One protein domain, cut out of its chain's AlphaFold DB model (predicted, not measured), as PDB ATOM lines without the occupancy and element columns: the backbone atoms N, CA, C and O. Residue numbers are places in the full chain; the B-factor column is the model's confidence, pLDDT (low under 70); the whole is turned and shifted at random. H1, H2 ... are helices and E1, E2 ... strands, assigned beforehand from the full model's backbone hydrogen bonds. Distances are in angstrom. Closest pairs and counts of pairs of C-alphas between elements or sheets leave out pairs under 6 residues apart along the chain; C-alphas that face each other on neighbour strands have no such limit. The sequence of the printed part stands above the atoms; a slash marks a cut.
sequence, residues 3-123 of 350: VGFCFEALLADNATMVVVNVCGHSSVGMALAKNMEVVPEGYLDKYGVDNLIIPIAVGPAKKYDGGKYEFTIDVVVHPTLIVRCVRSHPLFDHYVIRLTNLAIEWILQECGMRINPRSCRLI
ATOM      1  N   VAL A   3     122.924 128.420  77.748       86.10
ATOM      2  CA  VAL A   3     122.036 127.277  77.933       86.10
ATOM      3  C   VAL A   3     121.575 127.219  79.383       86.10
ATOM      4  O   VAL A   3     122.410 127.062  80.274       86.10
ATOM      5  N   GLY A   4     120.264 127.311  79.603       88.81
ATOM      6  CA  GLY A   4     119.658 127.190  80.924       88.81
ATOM      7  C   GLY A   4     119.243 125.763  81.238       88.81
ATOM      8  O   GLY A   4     120.080 124.905  81.530       88.81
ATOM      9  N   PHE A   5     117.938 125.527  81.209       92.64
ATOM     10  CA  PHE A   5     117.329 124.257  81.570       92.64
ATOM     11  C   PHE A   5     116.228 123.881  80.581       92.64
ATOM     12  O   PHE A   5     115.696 124.730  79.870       92.64
ATOM     13  N   CYS A   6     115.855 122.605  80.559       93.37
ATOM     14  CA  CYS A   6     114.721 122.134  79.774       93.37
ATOM     15  C   CYS A   6     113.739 121.350  80.642       93.37
ATOM     16  O   CYS A   6     114.141 120.600  81.539       93.37
ATOM     17  N   PHE A   7     112.453 121.501  80.351       94.43
ATOM     18  CA  PHE A   7     111.386 120.752  81.000       94.43
ATOM     19  C   PHE A   7     110.485 120.091  79.959       94.43
ATOM     20  O   PHE A   7     110.312 120.596  78.850       94.43
ATOM     21  N   GLU A   8     109.931 118.938  80.320       93.99
ATOM     22  CA  GLU A   8     108.881 118.272  79.557       93.99
ATOM     23  C   GLU A   8     107.515 118.583  80.161       93.99
ATOM     24  O   GLU A   8     107.388 118.757  81.377       93.99
ATOM     25  N   ALA A   9     106.492 118.651  79.316       94.12
ATOM     26  CA  ALA A   9     105.115 118.819  79.749       94.12
ATOM     27  C   ALA A   9     104.136 118.178  78.754       94.12
ATOM     28  O   ALA A   9     104.448 118.002  77.576       94.12
ATOM     29  N   LEU A  10     102.945 117.841  79.239       93.03
ATOM     30  CA  LEU A  10     101.807 117.439  78.419       93.03
ATOM     31  C   LEU A  10     101.016 118.673  77.988       93.03
ATOM     32  O   LEU A  10     100.855 119.629  78.757       93.03
ATOM     33  N   LEU A  11     100.479 118.634  76.775       92.02
ATOM     34  CA  LEU A  11      99.456 119.582  76.354       92.02
ATOM     35  C   LEU A  11      98.108 119.267  77.018       92.02
ATOM     36  O   LEU A  11      97.931 118.253  77.694       92.02
ATOM     37  N   ALA A  12      97.144 120.169  76.845       87.83
ATOM     38  CA  ALA A  12      95.796 120.048  77.398       87.83
ATOM     39  C   ALA A  12      95.030 118.798  76.920       87.83
ATOM     40  O   ALA A  12      94.053 118.411  77.558       87.83
ATOM     41  N   ASP A  13      95.470 118.166  75.831       87.76
ATOM     42  CA  ASP A  13      94.953 116.880  75.350       87.76
ATOM     43  C   ASP A  13      95.415 115.678  76.198       87.76
ATOM     44  O   ASP A  13      94.887 114.581  76.040       87.76
ATOM     45  N   ASN A  14      96.372 115.880  77.114       84.68
ATOM     46  CA  ASN A  14      97.041 114.851  77.912       84.68
ATOM     47  C   ASN A  14      97.665 113.707  77.086       84.68
ATOM     48  O   ASN A  14      97.944 112.643  77.639       84.68
ATOM     49  N   ALA A  15      97.902 113.922  75.792       86.78
ATOM     50  CA  ALA A  15      98.466 112.935  74.874       86.78
ATOM     51  C   ALA A  15      99.774 113.442  74.266       86.78
ATOM     52  O   ALA A  15     100.784 112.737  74.277       86.78
ATOM     53  N   THR A  16      99.772 114.693  73.812       89.67
ATOM     54  CA  THR A  16     100.917 115.305  73.154       89.67
ATOM     55  C   THR A  16     101.930 115.752  74.195       89.67
ATOM     56  O   THR A  16     101.627 116.582  75.059       89.67
ATOM     57  N   MET A  17     103.160 115.246  74.101       91.42
ATOM     58  CA  MET A  17     104.256 115.762  74.913       91.42
ATOM     59  C   MET A  17     105.104 116.785  74.167       91.42
ATOM     60  O   MET A  17     105.533 116.566  73.033       91.42
ATOM     61  N   VAL A  18     105.433 117.865  74.869       93.02
ATOM     62  CA  VAL A  18     106.310 118.934  74.397       93.02
ATOM     63  C   VAL A  18     107.550 119.039  75.279       93.02
ATOM     64  O   VAL A  18     107.489 118.808  76.490       93.02
ATOM     65  N   VAL A  19     108.675 119.410  74.673       93.55
ATOM     66  CA  VAL A  19     109.865 119.862  75.400       93.55
ATOM     67  C   VAL A  19     110.022 121.360  75.234       93.55
ATOM     68  O   VAL A  19     109.968 121.879  74.120       93.55
ATOM     69  N   VAL A  20     110.261 122.045  76.344       94.59
ATOM     70  CA  VAL A  20     110.529 123.478  76.368       94.59
ATOM     71  C   VAL A  20     111.964 123.707  76.822       94.59
ATOM     72  O   VAL A  20     112.368 123.260  77.897       94.59
ATOM     73  N   ASN A  21     112.732 124.413  75.999       94.36
ATOM     74  CA  ASN A  21     114.102 124.817  76.275       94.36
ATOM     75  C   ASN A  21     114.125 126.263  76.758       94.36
ATOM     76  O   ASN A  21     113.863 127.171  75.977       94.36
ATOM     77  N   VAL A  22     114.502 126.500  78.011       94.94
ATOM     78  CA  VAL A  22     114.653 127.851  78.560       94.94
ATOM     79  C   VAL A  22     116.115 128.284  78.439       94.94
ATOM     80  O   VAL A  22     117.010 127.730  79.084       94.94
ATOM     81  N   CYS A  23     116.364 129.269  77.578       93.86
ATOM     82  CA  CYS A  23     117.683 129.723  77.144       93.86
ATOM     83  C   CYS A  23     117.911 131.210  77.432       93.86
ATOM     84  O   CYS A  23     116.976 131.984  77.611       93.86
ATOM     85  N   GLY A  24     119.177 131.618  77.437       93.51
ATOM     86  CA  GLY A  24     119.613 132.993  77.660       93.51
ATOM     87  C   GLY A  24     120.101 133.656  76.377       93.51
ATOM     88  O   GLY A  24     120.947 133.095  75.674       93.51
ATOM     89  N   HIS A  25     119.649 134.867  76.064       94.53
ATOM     90  CA  HIS A  25     120.249 135.679  75.002       94.53
ATOM     91  C   HIS A  25     120.214 137.168  75.345       94.53
ATOM     92  O   HIS A  25     119.188 137.679  75.780       94.53
ATOM     93  N   SER A  26     121.323 137.878  75.122       92.09
ATOM     94  CA  SER A  26     121.460 139.310  75.433       92.09
ATOM     95  C   SER A  26     120.579 140.226  74.576       92.09
ATOM     96  O   SER A  26     120.494 141.416  74.848       92.09
ATOM     97  N   SER A  27     119.914 139.690  73.547       90.65
ATOM     98  CA  SER A  27     118.912 140.430  72.766       90.65
ATOM     99  C   SER A  27     117.578 140.590  73.496       90.65
ATOM    100  O   SER A  27     116.773 141.422  73.097       90.65
ATOM    101  N   VAL A  28     117.311 139.774  74.520       92.33
ATOM    102  CA  VAL A  28     116.118 139.904  75.360       92.33
ATOM    103  C   VAL A  28     116.449 140.848  76.507       92.33
ATOM    104  O   VAL A  28     117.481 140.677  77.141       92.33
ATOM    105  N   GLY A  29     115.609 141.851  76.770       91.37
ATOM    106  CA  GLY A  29     115.871 142.849  77.811       91.37
ATOM    107  C   GLY A  29     116.011 142.257  79.220       91.37
ATOM    108  O   GLY A  29     115.495 141.180  79.518       91.37
ATOM    109  N   MET A  30     116.698 142.984  80.104       94.25
ATOM    110  CA  MET A  30     116.813 142.629  81.523       94.25
ATOM    111  C   MET A  30     115.458 142.687  82.246       94.25
ATOM    112  O   MET A  30     114.523 143.336  81.783       94.25
ATOM    113  N   ALA A  31     115.365 142.036  83.410       94.41
ATOM    114  CA  ALA A  31     114.186 142.135  84.267       94.41
ATOM    115  C   ALA A  31     113.961 143.587  84.726       94.41
ATOM    116  O   ALA A  31     114.905 144.275  85.128       94.41
ATOM    117  N   LEU A  32     112.707 144.029  84.677       95.44
ATOM    118  CA  LEU A  32     112.285 145.386  84.999       95.44
ATOM    119  C   LEU A  32     111.434 145.394  86.271       95.44
ATOM    120  O   LEU A  32     110.650 144.477  86.525       95.44
ATOM    121  N   ALA A  33     111.556 146.447  87.068       93.72
ATOM    122  CA  ALA A  33     110.637 146.714  88.162       93.72
ATOM    123  C   ALA A  33     109.305 147.275  87.628       93.72
ATOM    124  O   ALA A  33     109.153 147.577  86.444       93.72
ATOM    125  N   LYS A  34     108.306 147.442  88.505       91.84
ATOM    126  CA  LYS A  34     106.984 147.992  88.130       91.84
ATOM    127  C   LYS A  34     107.043 149.412  87.553       91.84
ATOM    128  O   LYS A  34     106.130 149.816  86.845       91.84
ATOM    129  N   ASN A  35     108.099 150.161  87.862       93.08
ATOM    130  CA  ASN A  35     108.388 151.481  87.301       93.08
ATOM    131  C   ASN A  35     109.109 151.416  85.937       93.08
ATOM    132  O   ASN A  35     109.518 152.455  85.433       93.08
ATOM    133  N   MET A  36     109.260 150.223  85.346       91.75
ATOM    134  CA  MET A  36     109.968 149.951  84.088       91.75
ATOM    135  C   MET A  36     111.484 150.210  84.128       91.75
ATOM    136  O   MET A  36     112.133 150.202  83.084       91.75
ATOM    137  N   GLU A  37     112.070 150.386  85.313       93.89
ATOM    138  CA  GLU A  37     113.522 150.493  85.467       93.89
ATOM    139  C   GLU A  37     114.176 149.113  85.538       93.89
ATOM    140  O   GLU A  37     113.613 148.159  86.080       93.89
ATOM    141  N   VAL A  38     115.395 149.013  85.006       93.75
ATOM    142  CA  VAL A  38     116.182 147.778  85.033       93.75
ATOM    143  C   VAL A  38     116.579 147.440  86.464       93.75
ATOM    144  O   VAL A  38     117.175 148.249  87.175       93.75
ATOM    145  N   VAL A  39     116.283 146.210  86.874       93.04
ATOM    146  CA  VAL A  39     116.612 145.722  88.210       93.04
ATOM    147  C   VAL A  39     118.094 145.348  88.277       93.04
ATOM    148  O   VAL A  39     118.564 144.566  87.445       93.04
ATOM    149  N   PRO A  40     118.847 145.857  89.269       91.76
ATOM    150  CA  PRO A  40     120.248 145.504  89.434       91.76
ATOM    151  C   PRO A  40     120.400 144.030  89.821       91.76
ATOM    152  O   PRO A  40     119.607 143.475  90.579       91.76
ATOM    153  N   GLU A  41     121.478 143.402  89.364       91.35
ATOM    154  CA  GLU A  41     121.737 141.976  89.585       91.35
ATOM    155  C   GLU A  41     121.754 141.568  91.065       91.35
ATOM    156  O   GLU A  41     121.178 140.546  91.432       91.35
ATOM    157  N   GLY A  42     122.307 142.407  91.944       90.79
ATOM    158  CA  GLY A  42     122.331 142.124  93.382       90.79
ATOM    159  C   GLY A  42     120.946 142.081  94.045       90.79
ATOM    160  O   GLY A  42     120.809 141.514  95.128       90.79
ATOM    161  N   TYR A  43     119.912 142.664  93.422       92.01
ATOM    162  CA  TYR A  43     118.526 142.512  93.876       92.01
ATOM    163  C   TYR A  43     117.988 141.123  93.526       92.01
ATOM    164  O   TYR A  43     117.359 140.483  94.367       92.01
ATOM    165  N   LEU A  44     118.288 140.641  92.316       92.99
ATOM    166  CA  LEU A  44     117.885 139.319  91.835       92.99
ATOM    167  C   LEU A  44     118.422 138.217  92.765       92.99
ATOM    168  O   LEU A  44     117.668 137.347  93.191       92.99
ATOM    169  N   ASP A  45     119.681 138.313  93.192       90.89
ATOM    170  CA  ASP A  45     120.288 137.325  94.100       90.89
ATOM    171  C   ASP A  45     119.614 137.257  95.482       90.89
ATOM    172  O   ASP A  45     119.597 136.199  96.111       90.89
ATOM    173  N   LYS A  46     119.052 138.376  95.962       90.94
ATOM    174  CA  LYS A  46     118.473 138.492  97.313       90.94
ATOM    175  C   LYS A  46     116.969 138.241  97.360       90.94
ATOM    176  O   LYS A  46     116.494 137.604  98.294       90.94
ATOM    177  N   TYR A  47     116.229 138.773  96.391       91.51
ATOM    178  CA  TYR A  47     114.761 138.799  96.396       91.51
ATOM    179  C   TYR A  47     114.144 137.943  95.282       91.51
ATOM    180  O   TYR A  47     112.936 137.714  95.271       91.51
ATOM    181  N   GLY A  48     114.956 137.452  94.342       91.95
ATOM    182  CA  GLY A  48     114.481 136.696  93.195       91.95
ATOM    183  C   GLY A  48     113.792 137.579  92.155       91.95
ATOM    184  O   GLY A  48     114.162 138.730  91.933       91.95
ATOM    185  N   VAL A  49     112.795 137.003  91.481       93.18
ATOM    186  CA  VAL A  49     112.087 137.622  90.342       93.18
ATOM    187  C   VAL A  49     110.626 137.967  90.628       93.18
ATOM    188  O   VAL A  49     109.857 138.255  89.712       93.18
ATOM    189  N   ASP A  50     110.214 137.916  91.893       90.85
ATOM    190  CA  ASP A  50     108.827 138.188  92.253       90.85
ATOM    191  C   ASP A  50     108.468 139.652  92.005       90.85
ATOM    192  O   ASP A  50     109.217 140.560  92.352       90.85
ATOM    193  N   ASN A  51     107.278 139.880  91.444       89.17
ATOM    194  CA  ASN A  51     106.760 141.210  91.102       89.17
ATOM    195  C   ASN A  51     107.586 141.989  90.062       89.17
ATOM    196  O   ASN A  51     107.373 143.196  89.912       89.17
ATOM    197  N   LEU A  52     108.492 141.317  89.345       93.95
ATOM    198  CA  LEU A  52     109.247 141.894  88.238       93.95
ATOM    199  C   LEU A  52     108.573 141.587  86.899       93.95
ATOM    200  O   LEU A  52     107.925 140.557  86.725       93.95
ATOM    201  N   ILE A  53     108.768 142.480  85.937       93.69
ATOM    202  CA  ILE A  53     108.412 142.267  84.539       93.69
ATOM    203  C   ILE A  53     109.636 141.640  83.874       93.69
ATOM    204  O   ILE A  53     110.696 142.259  83.809       93.69
ATOM    205  N   ILE A  54     109.510 140.403  83.403       95.19
ATOM    206  CA  ILE A  54     110.600 139.686  82.737       95.19
ATOM    207  C   ILE A  54     110.333 139.692  81.230       95.19
ATOM    208  O   ILE A  54     109.390 139.032  80.789       95.19
ATOM    209  N   PRO A  55     111.152 140.397  80.429       94.61
ATOM    210  CA  PRO A  55     111.123 140.243  78.985       94.61
ATOM    211  C   PRO A  55     111.446 138.798  78.600       94.61
ATOM    212  O   PRO A  55     112.392 138.191  79.110       94.61
ATOM    213  N   ILE A  56     110.647 138.249  77.696       95.52
ATOM    214  CA  ILE A  56     110.713 136.857  77.265       95.52
ATOM    215  C   ILE A  56     110.344 136.790  75.788       95.52
ATOM    216  O   ILE A  56     109.486 137.533  75.317       95.52
ATOM    217  N   ALA A  57     111.023 135.924  75.052       94.65
ATOM    218  CA  ALA A  57     110.729 135.645  73.657       94.65
ATOM    219  C   ALA A  57     110.484 134.148  73.494       94.65
ATOM    220  O   ALA A  57     111.246 133.333  74.011       94.65
ATOM    221  N   VAL A  58     109.432 133.782  72.771       95.13
ATOM    222  CA  VAL A  58     109.095 132.385  72.490       95.13
ATOM    223  C   VAL A  58     109.326 132.129  71.007       95.13
ATOM    224  O   VAL A  58     108.813 132.842  70.152       95.13
ATOM    225  N   GLY A  59     110.151 131.136  70.701       90.86
ATOM    226  CA  GLY A  59     110.379 130.656  69.345       90.86
ATOM    227  C   GLY A  59     109.210 129.803  68.841       90.86
ATOM    228  O   GLY A  59     108.417 129.299  69.637       90.86
ATOM    229  N   PRO A  60     109.105 129.591  67.518       90.84
ATOM    230  CA  PRO A  60     108.049 128.764  66.949       90.84
ATOM    231  C   PRO A  60     108.158 127.317  67.440       90.84
ATOM    232  O   PRO A  60     109.259 126.779  67.592       90.84
ATOM    233  N   ALA A  61     107.013 126.660  67.624       91.32
ATOM    234  CA  ALA A  61     106.977 125.240  67.942       91.32
ATOM    235  C   ALA A  61     107.526 124.416  66.768       91.32
ATOM    236  O   ALA A  61     106.933 124.342  65.691       91.32
ATOM    237  N   LYS A  62     108.678 123.778  66.979       89.57
ATOM    238  CA  LYS A  62     109.313 122.893  66.003       89.57
ATOM    239  C   LYS A  62     108.827 121.468  66.222       89.57
ATOM    240  O   LYS A  62     108.979 120.934  67.322       89.57
ATOM    241  N   LYS A  63     108.307 120.833  65.172       86.75
ATOM    242  CA  LYS A  63     107.977 119.406  65.207       86.75
ATOM    243  C   LYS A  63     109.252 118.580  65.410       86.75
ATOM    244  O   LYS A  63     110.266 118.812  64.744       86.75
ATOM    245  N   TYR A  64     109.205 117.650  66.352       82.62
ATOM    246  CA  TYR A  64     110.291 116.733  66.655       82.62
ATOM    247  C   TYR A  64     109.938 115.359  66.085       82.62
ATOM    248  O   TYR A  64     109.031 114.681  66.559       82.62
ATOM    249  N   ASP A  65     110.647 114.958  65.034       69.29
ATOM    250  CA  ASP A  65     110.459 113.648  64.412       69.29
ATOM    251  C   ASP A  65     111.321 112.612  65.156       69.29
ATOM    252  O   ASP A  65     112.390 112.216  64.687       69.29
ATOM    253  N   GLY A  66     110.897 112.199  66.356       64.56
ATOM    254  CA  GLY A  66     111.533 111.084  67.063       64.56
ATOM    255  C   GLY A  66     111.159 110.936  68.540       64.56
ATOM    256  O   GLY A  66     110.975 111.896  69.267       64.56
ATOM    257  N   GLY A  67     111.118 109.704  69.045       76.17
ATOM    258  CA  GLY A  67     110.991 109.439  70.483       76.17
ATOM    259  C   GLY A  67     109.628 109.791  71.097       76.17
ATOM    260  O   GLY A  67     108.589 109.597  70.482       76.17
ATOM    261  N   LYS A  68     109.651 110.229  72.364       87.06
ATOM    262  CA  LYS A  68     108.462 110.453  73.212       87.06
ATOM    263  C   LYS A  68     107.798 111.823  72.980       87.06
ATOM    264  O   LYS A  68     106.707 112.050  73.484       87.06
ATOM    265  N   TYR A  69     108.477 112.748  72.300       88.74
ATOM    266  CA  TYR A  69     108.090 114.158  72.205       88.74
ATOM    267  C   TYR A  69     107.645 114.491  70.785       88.74
ATOM    268  O   TYR A  69     108.284 114.056  69.835       88.74
ATOM    269  N   GLU A  70     106.601 115.297  70.642       88.19
ATOM    270  CA  GLU A  70     106.097 115.714  69.326       88.19
ATOM    271  C   GLU A  70     106.578 117.111  68.936       88.19
ATOM    272  O   GLU A  70     106.764 117.408  67.756       88.19
ATOM    273  N   PHE A  71     106.805 117.974  69.930       91.24
ATOM    274  CA  PHE A  71     107.184 119.365  69.721       91.24
ATOM    275  C   PHE A  71     108.344 119.781  70.622       91.24
ATOM    276  O   PHE A  71     108.500 119.313  71.752       91.24
ATOM    277  N   THR A  72     109.128 120.723  70.112       92.06
ATOM    278  CA  THR A  72     110.210 121.414  70.816       92.06
ATOM    279  C   THR A  72     109.988 122.912  70.692       92.06
ATOM    280  O   THR A  72     109.768 123.406  69.586       92.06
ATOM    281  N   ILE A  73     110.047 123.630  71.810       93.31
ATOM    282  CA  ILE A  73     109.849 125.081  71.859       93.31
ATOM    283  C   ILE A  73     111.043 125.710  72.566       93.31
ATOM    284  O   ILE A  73     111.401 125.297  73.668       93.31
ATOM    285  N   ASP A  74     111.636 126.726  71.950       94.06
ATOM    286  CA  ASP A  74     112.707 127.505  72.563       94.06
ATOM    287  C   ASP A  74     112.124 128.768  73.196       94.06
ATOM    288  O   ASP A  74     111.446 129.550  72.542       94.06
ATOM    289  N   VAL A  75     112.402 128.982  74.474       95.38
ATOM    290  CA  VAL A  75     112.000 130.160  75.238       95.38
ATOM    291  C   VAL A  75     113.262 130.884  75.668       95.38
ATOM    292  O   VAL A  75     114.147 130.292  76.281       95.38
ATOM    293  N   VAL A  76     113.371 132.164  75.337       95.45
ATOM    294  CA  VAL A  76     114.585 132.956  75.517       95.45
ATOM    295  C   VAL A  76     114.325 134.093  76.497       95.45
ATOM    296  O   VAL A  76     113.394 134.876  76.323       95.45
ATOM    297  N   VAL A  77     115.177 134.201  77.512       95.91
ATOM    298  CA  VAL A  77     115.202 135.283  78.507       95.91
ATOM    299  C   VAL A  77     116.598 135.907  78.576       95.91
ATOM    300  O   VAL A  77     117.530 135.446  77.913       95.91
ATOM    301  N   HIS A  78     116.781 136.960  79.373       95.63
ATOM    302  CA  HIS A  78     118.109 137.547  79.545       95.63
ATOM    303  C   HIS A  78     119.064 136.588  80.302       95.63
ATOM    304  O   HIS A  78     118.648 135.956  81.281       95.63
ATOM    305  N   PRO A  79     120.353 136.488  79.910       93.88
ATOM    306  CA  PRO A  79     121.338 135.593  80.525       93.88
ATOM    307  C   PRO A  79     121.473 135.732  82.043       93.88
ATOM    308  O   PRO A  79     121.668 134.736  82.732       93.88
ATOM    309  N   THR A  80     121.276 136.932  82.596       92.98
ATOM    310  CA  THR A  80     121.359 137.162  84.051       92.98
ATOM    311  C   THR A  80     120.381 136.301  84.850       92.98
ATOM    312  O   THR A  80     120.686 135.907  85.972       92.98
ATOM    313  N   LEU A  81     119.224 135.948  84.288       94.12
ATOM    314  CA  LEU A  81     118.275 135.040  84.938       94.12
ATOM    315  C   LEU A  81     118.726 133.578  84.821       94.12
ATOM    316  O   LEU A  81     118.584 132.800  85.763       94.12
ATOM    317  N   ILE A  82     119.320 133.214  83.683       93.56
ATOM    318  CA  ILE A  82     119.790 131.855  83.401       93.56
ATOM    319  C   ILE A  82     120.981 131.465  84.275       93.56
ATOM    320  O   ILE A  82     121.010 130.346  84.785       93.56
ATOM    321  N   VAL A  83     121.913 132.387  84.527       92.11
ATOM    322  CA  VAL A  83     123.070 132.155  85.412       92.11
ATOM    323  C   VAL A  83     122.637 131.755  86.834       92.11
ATOM    324  O   VAL A  83     123.336 131.001  87.508       92.11
ATOM    325  N   ARG A  84     121.449 132.191  87.276       92.35
ATOM    326  CA  ARG A  84     120.857 131.868  88.589       92.35
ATOM    327  C   ARG A  84     120.066 130.552  88.590       92.35
ATOM    328  O   ARG A  84     119.759 130.015  89.652       92.35
ATOM    329  N   CYS A  85     119.806 129.970  87.417       91.03
ATOM    330  CA  CYS A  85     119.165 128.660  87.242       91.03
ATOM    331  C   CYS A  85     120.171 127.500  87.375       91.03
ATOM    332  O   CYS A  85     120.167 126.548  86.591       91.03
ATOM    333  N   VAL A  86     121.050 127.571  88.376       88.39
ATOM    334  CA  VAL A  86     122.037 126.533  88.698       88.39
ATOM    335  C   VAL A  86     121.761 126.015  90.103       88.39
ATOM    336  O   VAL A  86     121.505 126.803  91.004       88.39
ATOM    337  N   ARG A  87     121.859 124.696  90.312       86.58
ATOM    338  CA  ARG A  87     121.575 124.044  91.609       86.58
ATOM    339  C   ARG A  87     122.378 124.593  92.799       86.58
ATOM    340  O   ARG A  87     122.002 124.345  93.934       86.58
ATOM    341  N   SER A  88     123.485 125.294  92.554       88.53
ATOM    342  CA  SER A  88     124.299 125.945  93.587       88.53
ATOM    343  C   SER A  88     123.714 127.268  94.095       88.53
ATOM    344  O   SER A  88     124.186 127.783  95.103       88.53
ATOM    345  N   HIS A  89     122.739 127.850  93.393       90.78
ATOM    346  CA  HIS A  89     122.135 129.124  93.762       90.78
ATOM    347  C   HIS A  89     121.047 128.918  94.834       90.78
ATOM    348  O   HIS A  89     120.209 128.029  94.670       90.78
ATOM    349  N   PRO A  90     120.985 129.742  95.901       91.65
ATOM    350  CA  PRO A  90     120.018 129.568  96.993       91.65
ATOM    351  C   PRO A  90     118.557 129.660  96.535       91.65
ATOM    352  O   PRO A  90     117.684 129.015  97.102       91.65
ATOM    353  N   LEU A  91     118.294 130.436  95.483       92.90
ATOM    354  CA  LEU A  91     116.961 130.613  94.902       92.90
ATOM    355  C   LEU A  91     116.726 129.732  93.661       92.90
ATOM    356  O   LEU A  91     115.849 130.045  92.864       92.90
ATOM    357  N   PHE A  92     117.509 128.670  93.444       92.55
ATOM    358  CA  PHE A  92     117.410 127.835  92.237       92.55
ATOM    359  C   PHE A  92     115.971 127.399  91.922       92.55
ATOM    360  O   PHE A  92     115.475 127.663  90.824       92.55
ATOM    361  N   ASP A  93     115.284 126.796  92.896       92.61
ATOM    362  CA  ASP A  93     113.916 126.303  92.709       92.61
ATOM    363  C   ASP A  93     112.943 127.447  92.405       92.61
ATOM    364  O   ASP A  93     112.087 127.324  91.531       92.61
ATOM    365  N   HIS A  94     113.131 128.598  93.058       94.18
ATOM    366  CA  HIS A  94     112.349 129.809  92.810       94.18
ATOM    367  C   HIS A  94     112.467 130.275  91.358       94.18
ATOM    368  O   HIS A  94     111.457 130.476  90.683       94.18
ATOM    369  N   TYR A  95     113.698 130.392  90.852       94.47
ATOM    370  CA  TYR A  95     113.959 130.791  89.469       94.47
ATOM    371  C   TYR A  95     113.365 129.799  88.469       94.47
ATOM    372  O   TYR A  95     112.679 130.214  87.536       94.47
ATOM    373  N   VAL A  96     113.581 128.497  88.673       93.55
ATOM    374  CA  VAL A  96     113.080 127.459  87.761       93.55
ATOM    375  C   VAL A  96     111.556 127.452  87.727       93.55
ATOM    376  O   VAL A  96     110.982 127.462  86.640       93.55
ATOM    377  N   ILE A  97     110.886 127.490  88.882       93.83
ATOM    378  CA  ILE A  97     109.419 127.487  88.957       93.83
ATOM    379  C   ILE A  97     108.846 128.746  88.300       93.83
ATOM    380  O   ILE A  97     107.944 128.651  87.467       93.83
ATOM    381  N   ARG A  98     109.380 129.929  88.629       94.21
ATOM    382  CA  ARG A  98     108.885 131.199  88.080       94.21
ATOM    383  C   ARG A  98     109.094 131.307  86.576       94.21
ATOM    384  O   ARG A  98     108.153 131.662  85.874       94.21
ATOM    385  N   LEU A  99     110.279 130.957  86.075       95.21
ATOM    386  CA  LEU A  99     110.554 130.968  84.637       95.21
ATOM    387  C   LEU A  99     109.756 129.898  83.888       95.21
ATOM    388  O   LEU A  99     109.337 130.151  82.765       95.21
ATOM    389  N   THR A 100     109.494 128.739  84.499       95.36
ATOM    390  CA  THR A 100     108.628 127.703  83.911       95.36
ATOM    391  C   THR A 100     107.189 128.198  83.784       95.36
ATOM    392  O   THR A 100     106.598 128.081  82.716       95.36
ATOM    393  N   ASN A 101     106.636 128.805  84.838       94.88
ATOM    394  CA  ASN A 101     105.285 129.371  84.802       94.88
ATOM    395  C   ASN A 101     105.173 130.487  83.759       94.88
ATOM    396  O   ASN A 101     104.249 130.476  82.949       94.88
ATOM    397  N   LEU A 102     106.156 131.391  83.722       95.04
ATOM    398  CA  LEU A 102     106.214 132.454  82.723       95.04
ATOM    399  C   LEU A 102     106.311 131.883  81.299       95.04
ATOM    400  O   LEU A 102     105.595 132.323  80.408       95.04
ATOM    401  N   ALA A 103     107.149 130.865  81.084       95.48
ATOM    402  CA  ALA A 103     107.259 130.191  79.795       95.48
ATOM    403  C   ALA A 103     105.918 129.585  79.354       95.48
ATOM    404  O   ALA A 103     105.534 129.749  78.203       95.48
ATOM    405  N   ILE A 104     105.182 128.925  80.253       95.11
ATOM    406  CA  ILE A 104     103.865 128.338  79.951       95.11
ATOM    407  C   ILE A 104     102.858 129.414  79.523       95.11
ATOM    408  O   ILE A 104     102.155 129.227  78.529       95.11
ATOM    409  N   GLU A 105     102.796 130.532  80.250       94.62
ATOM    410  CA  GLU A 105     101.902 131.653  79.932       94.62
ATOM    411  C   GLU A 105     102.208 132.245  78.551       94.62
ATOM    412  O   GLU A 105     101.308 132.420  77.729       94.62
ATOM    413  N   TRP A 106     103.486 132.483  78.257       95.55
ATOM    414  CA  TRP A 106     103.897 133.070  76.984       95.55
ATOM    415  C   TRP A 106     103.810 132.098  75.808       95.55
ATOM    416  O   TRP A 106     103.481 132.513  74.701       95.55
ATOM    417  N   ILE A 107     104.022 130.796  76.019       94.76
ATOM    418  CA  ILE A 107     103.786 129.780  74.982       94.76
ATOM    419  C   ILE A 107     102.307 129.742  74.587       94.76
ATOM    420  O   ILE A 107     101.988 129.611  73.402       94.76
ATOM    421  N   LEU A 108     101.394 129.895  75.550       94.62
ATOM    422  CA  LEU A 108      99.969 130.007  75.251       94.62
ATOM    423  C   LEU A 108      99.669 131.257  74.416       94.62
ATOM    424  O   LEU A 108      98.871 131.181  73.484       94.62
ATOM    425  N   GLN A 109     100.302 132.385  74.736       93.58
ATOM    426  CA  GLN A 109     100.084 133.651  74.039       93.58
ATOM    427  C   GLN A 109     100.662 133.661  72.612       93.58
ATOM    428  O   GLN A 109      99.972 134.082  71.689       93.58
ATOM    429  N   GLU A 110     101.891 133.173  72.422       92.17
ATOM    430  CA  GLU A 110     102.619 133.259  71.146       92.17
ATOM    431  C   GLU A 110     102.357 132.061  70.218       92.17
ATOM    432  O   GLU A 110     102.210 132.221  69.009       92.17
ATOM    433  N   CYS A 111     102.283 130.841  70.764       89.25
ATOM    434  CA  CYS A 111     102.092 129.612  69.980       89.25
ATOM    435  C   CYS A 111     100.655 129.069  70.034       89.25
ATOM    436  O   CYS A 111     100.327 128.141  69.295       89.25
ATOM    437  N   GLY A 112      99.800 129.572  70.935       88.93
ATOM    438  CA  GLY A 112      98.442 129.050  71.137       88.93
ATOM    439  C   GLY A 112      98.378 127.677  71.826       88.93
ATOM    440  O   GLY A 112      97.299 127.095  71.946       88.93
ATOM    441  N   MET A 113      99.512 127.136  72.286       89.07
ATOM    442  CA  MET A 113      99.594 125.796  72.875       89.07
ATOM    443  C   MET A 113      99.290 125.842  74.375       89.07
ATOM    444  O   MET A 113     100.004 126.466  75.156       89.07
ATOM    445  N   ARG A 114      98.236 125.140  74.806       92.95
ATOM    446  CA  ARG A 114      97.884 125.016  76.229       92.95
ATOM    447  C   ARG A 114      98.686 123.893  76.879       92.95
ATOM    448  O   ARG A 114      98.329 122.727  76.735       92.95
ATOM    449  N   ILE A 115      99.740 124.251  77.608       93.15
ATOM    450  CA  ILE A 115     100.542 123.315  78.406       93.15
ATOM    451  C   ILE A 115      99.877 123.093  79.771       93.15
ATOM    452  O   ILE A 115      99.407 124.039  80.401       93.15
ATOM    453  N   ASN A 116      99.841 121.847  80.249       90.97
ATOM    454  CA  ASN A 116      99.334 121.517  81.578       90.97
ATOM    455  C   ASN A 116     100.425 121.753  82.647       90.97
ATOM    456  O   ASN A 116     101.356 120.945  82.738       90.97
ATOM    457  N   PRO A 117     100.303 122.778  83.516       89.65
ATOM    458  CA  PRO A 117     101.342 123.127  84.489       89.65
ATOM    459  C   PRO A 117     101.605 122.025  85.524       89.65
ATOM    460  O   PRO A 117     102.704 121.927  86.061       89.65
ATOM    461  N   ARG A 118     100.627 121.144  85.790       90.28
ATOM    462  CA  ARG A 118     100.796 120.019  86.731       90.28
ATOM    463  C   ARG A 118     101.623 118.873  86.155       90.28
ATOM    464  O   ARG A 118     102.100 118.025  86.903       90.28
ATOM    465  N   SER A 119     101.755 118.820  84.832       89.87
ATOM    466  CA  SER A 119     102.526 117.789  84.135       89.87
ATOM    467  C   SER A 119     103.996 118.166  83.943       89.87
ATOM    468  O   SER A 119     104.780 117.324  83.508       89.87
ATOM    469  N   CYS A 120     104.368 119.409  84.263       91.48
ATOM    470  CA  CYS A 120     105.704 119.936  84.034       91.48
ATOM    471  C   CYS A 120     106.743 119.215  84.894       91.48
ATOM    472  O   CYS A 120     106.642 119.173  86.122       91.48
ATOM    473  N   ARG A 121     107.766 118.659  84.242       92.42
ATOM    474  CA  ARG A 121     108.889 117.990  84.900       92.42
ATOM    475  C   ARG A 121     110.198 118.465  84.300       92.42
ATOM    476  O   ARG A 121     110.386 118.437  83.086       92.42
ATOM    477  N   LEU A 122     111.123 118.876  85.160       91.88
ATOM    478  CA  LEU A 122     112.473 119.222  84.737       91.88
ATOM    479  C   LEU A 122     113.170 117.967  84.201       91.88
ATOM    480  O   LEU A 122     113.184 116.936  84.876       91.88
ATOM    481  N   ILE A 123     113.767 118.045  83.012       88.57
ATOM    482  CA  ILE A 123     114.500 116.909  82.453       88.57
ATOM    483  C   ILE A 123     115.867 116.847  83.150       88.57
ATOM    484  O   ILE A 123     116.678 117.766  82.995       88.57
TER     485      ILE A 123
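AT A GLANCE: This is residues 3 to 123 of the 350 residues of the protein "PIH1 domain-containing protein" of Trypanosoma cruzi (strain CL Brener) (UniProt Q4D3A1). A strongly twisted sheet of four strands has one long helix, H3, lying across one face over E1, E2 and E4. H1 and the long loop of residues 25 to 40 lie beyond one end of the sheet, with short H2 between H1 and the sheet, and the last stretch, residues 112 to 123, folds back from H3 to pair briefly with E1. The printed part has 121 residues with three named helices and four named strands, along the chain E1, E2, H1, E3, E4, H2, H3; the sheet is mixed, in the order E1, E2, E4, E3. The class is mixed, helices and strands, and the whole is compact, with a radius of gyration of the C-alphas of 14.4 A and spans of 41 by 28 by 23 A.

IN THESE COORDINATES: E1, residues 3 to 10, begins at C-alpha 3 at (122.036, 127.277, 77.933) and is 22.5 A long. E2, residues 17 to 24, is 23.2 A long. H1, residues 41 to 47, measures 10.3 A, and E3, residues 62 to 66, 12.1 A. E4, residues 69 to 77, is 23.2 A long and ends at C-alpha 77 at (115.202, 135.283, 78.507). H2, residues 79 to 82, measures 5.0 A. H3, residues 92 to 111, is 27.1 A long and ends at C-alpha 111 at (102.092, 129.612, 69.980).

HOW THE PARTS SIT: E1 and E2 form a hairpin, antiparallel at 159 degrees, with N 7 and O 20 3.0 A apart, within hydrogen-bond range. E2 and E4 are parallel at 22 degrees, with N 21 and O 73 at 2.8 A. E3 and E4 form a hairpin, antiparallel at 139 degrees, with N 64 and O 70 at 2.8 A. H3 is on the sheet in two layers, a helix on one face of a sheet, at a height of 8.6 A, and runs across the strands at 72 degrees to E4 on the local plane. The closest C-alphas of E4 and H3 are those of Val 75 and Ala 103, 6.6 A apart. H2 is on the sheet at a height of 7.0 A, only just over E2, on which 3 of its 4 C-alphas fall. H1 is not on the sheet; it is close to H2 but not clearly touching, the closest C-alphas being those of Glu 41 and Thr 80, 7.3 A apart. Every O i to N i+4 pair is within hydrogen-bond range in H3, 2 of 3 are in H1, and H2 is too short for such a pair.

THE WHOLE: The C-alphas farthest apart are those of Asn 35 and Gly 67, 45.4 A. The printed part has no cut. The links E2 to H1 and H1 to E3 are long, with 16 and 14 residues. The mean pLDDT of the printed part is 91.6, and residues 65 to 66 are under 70.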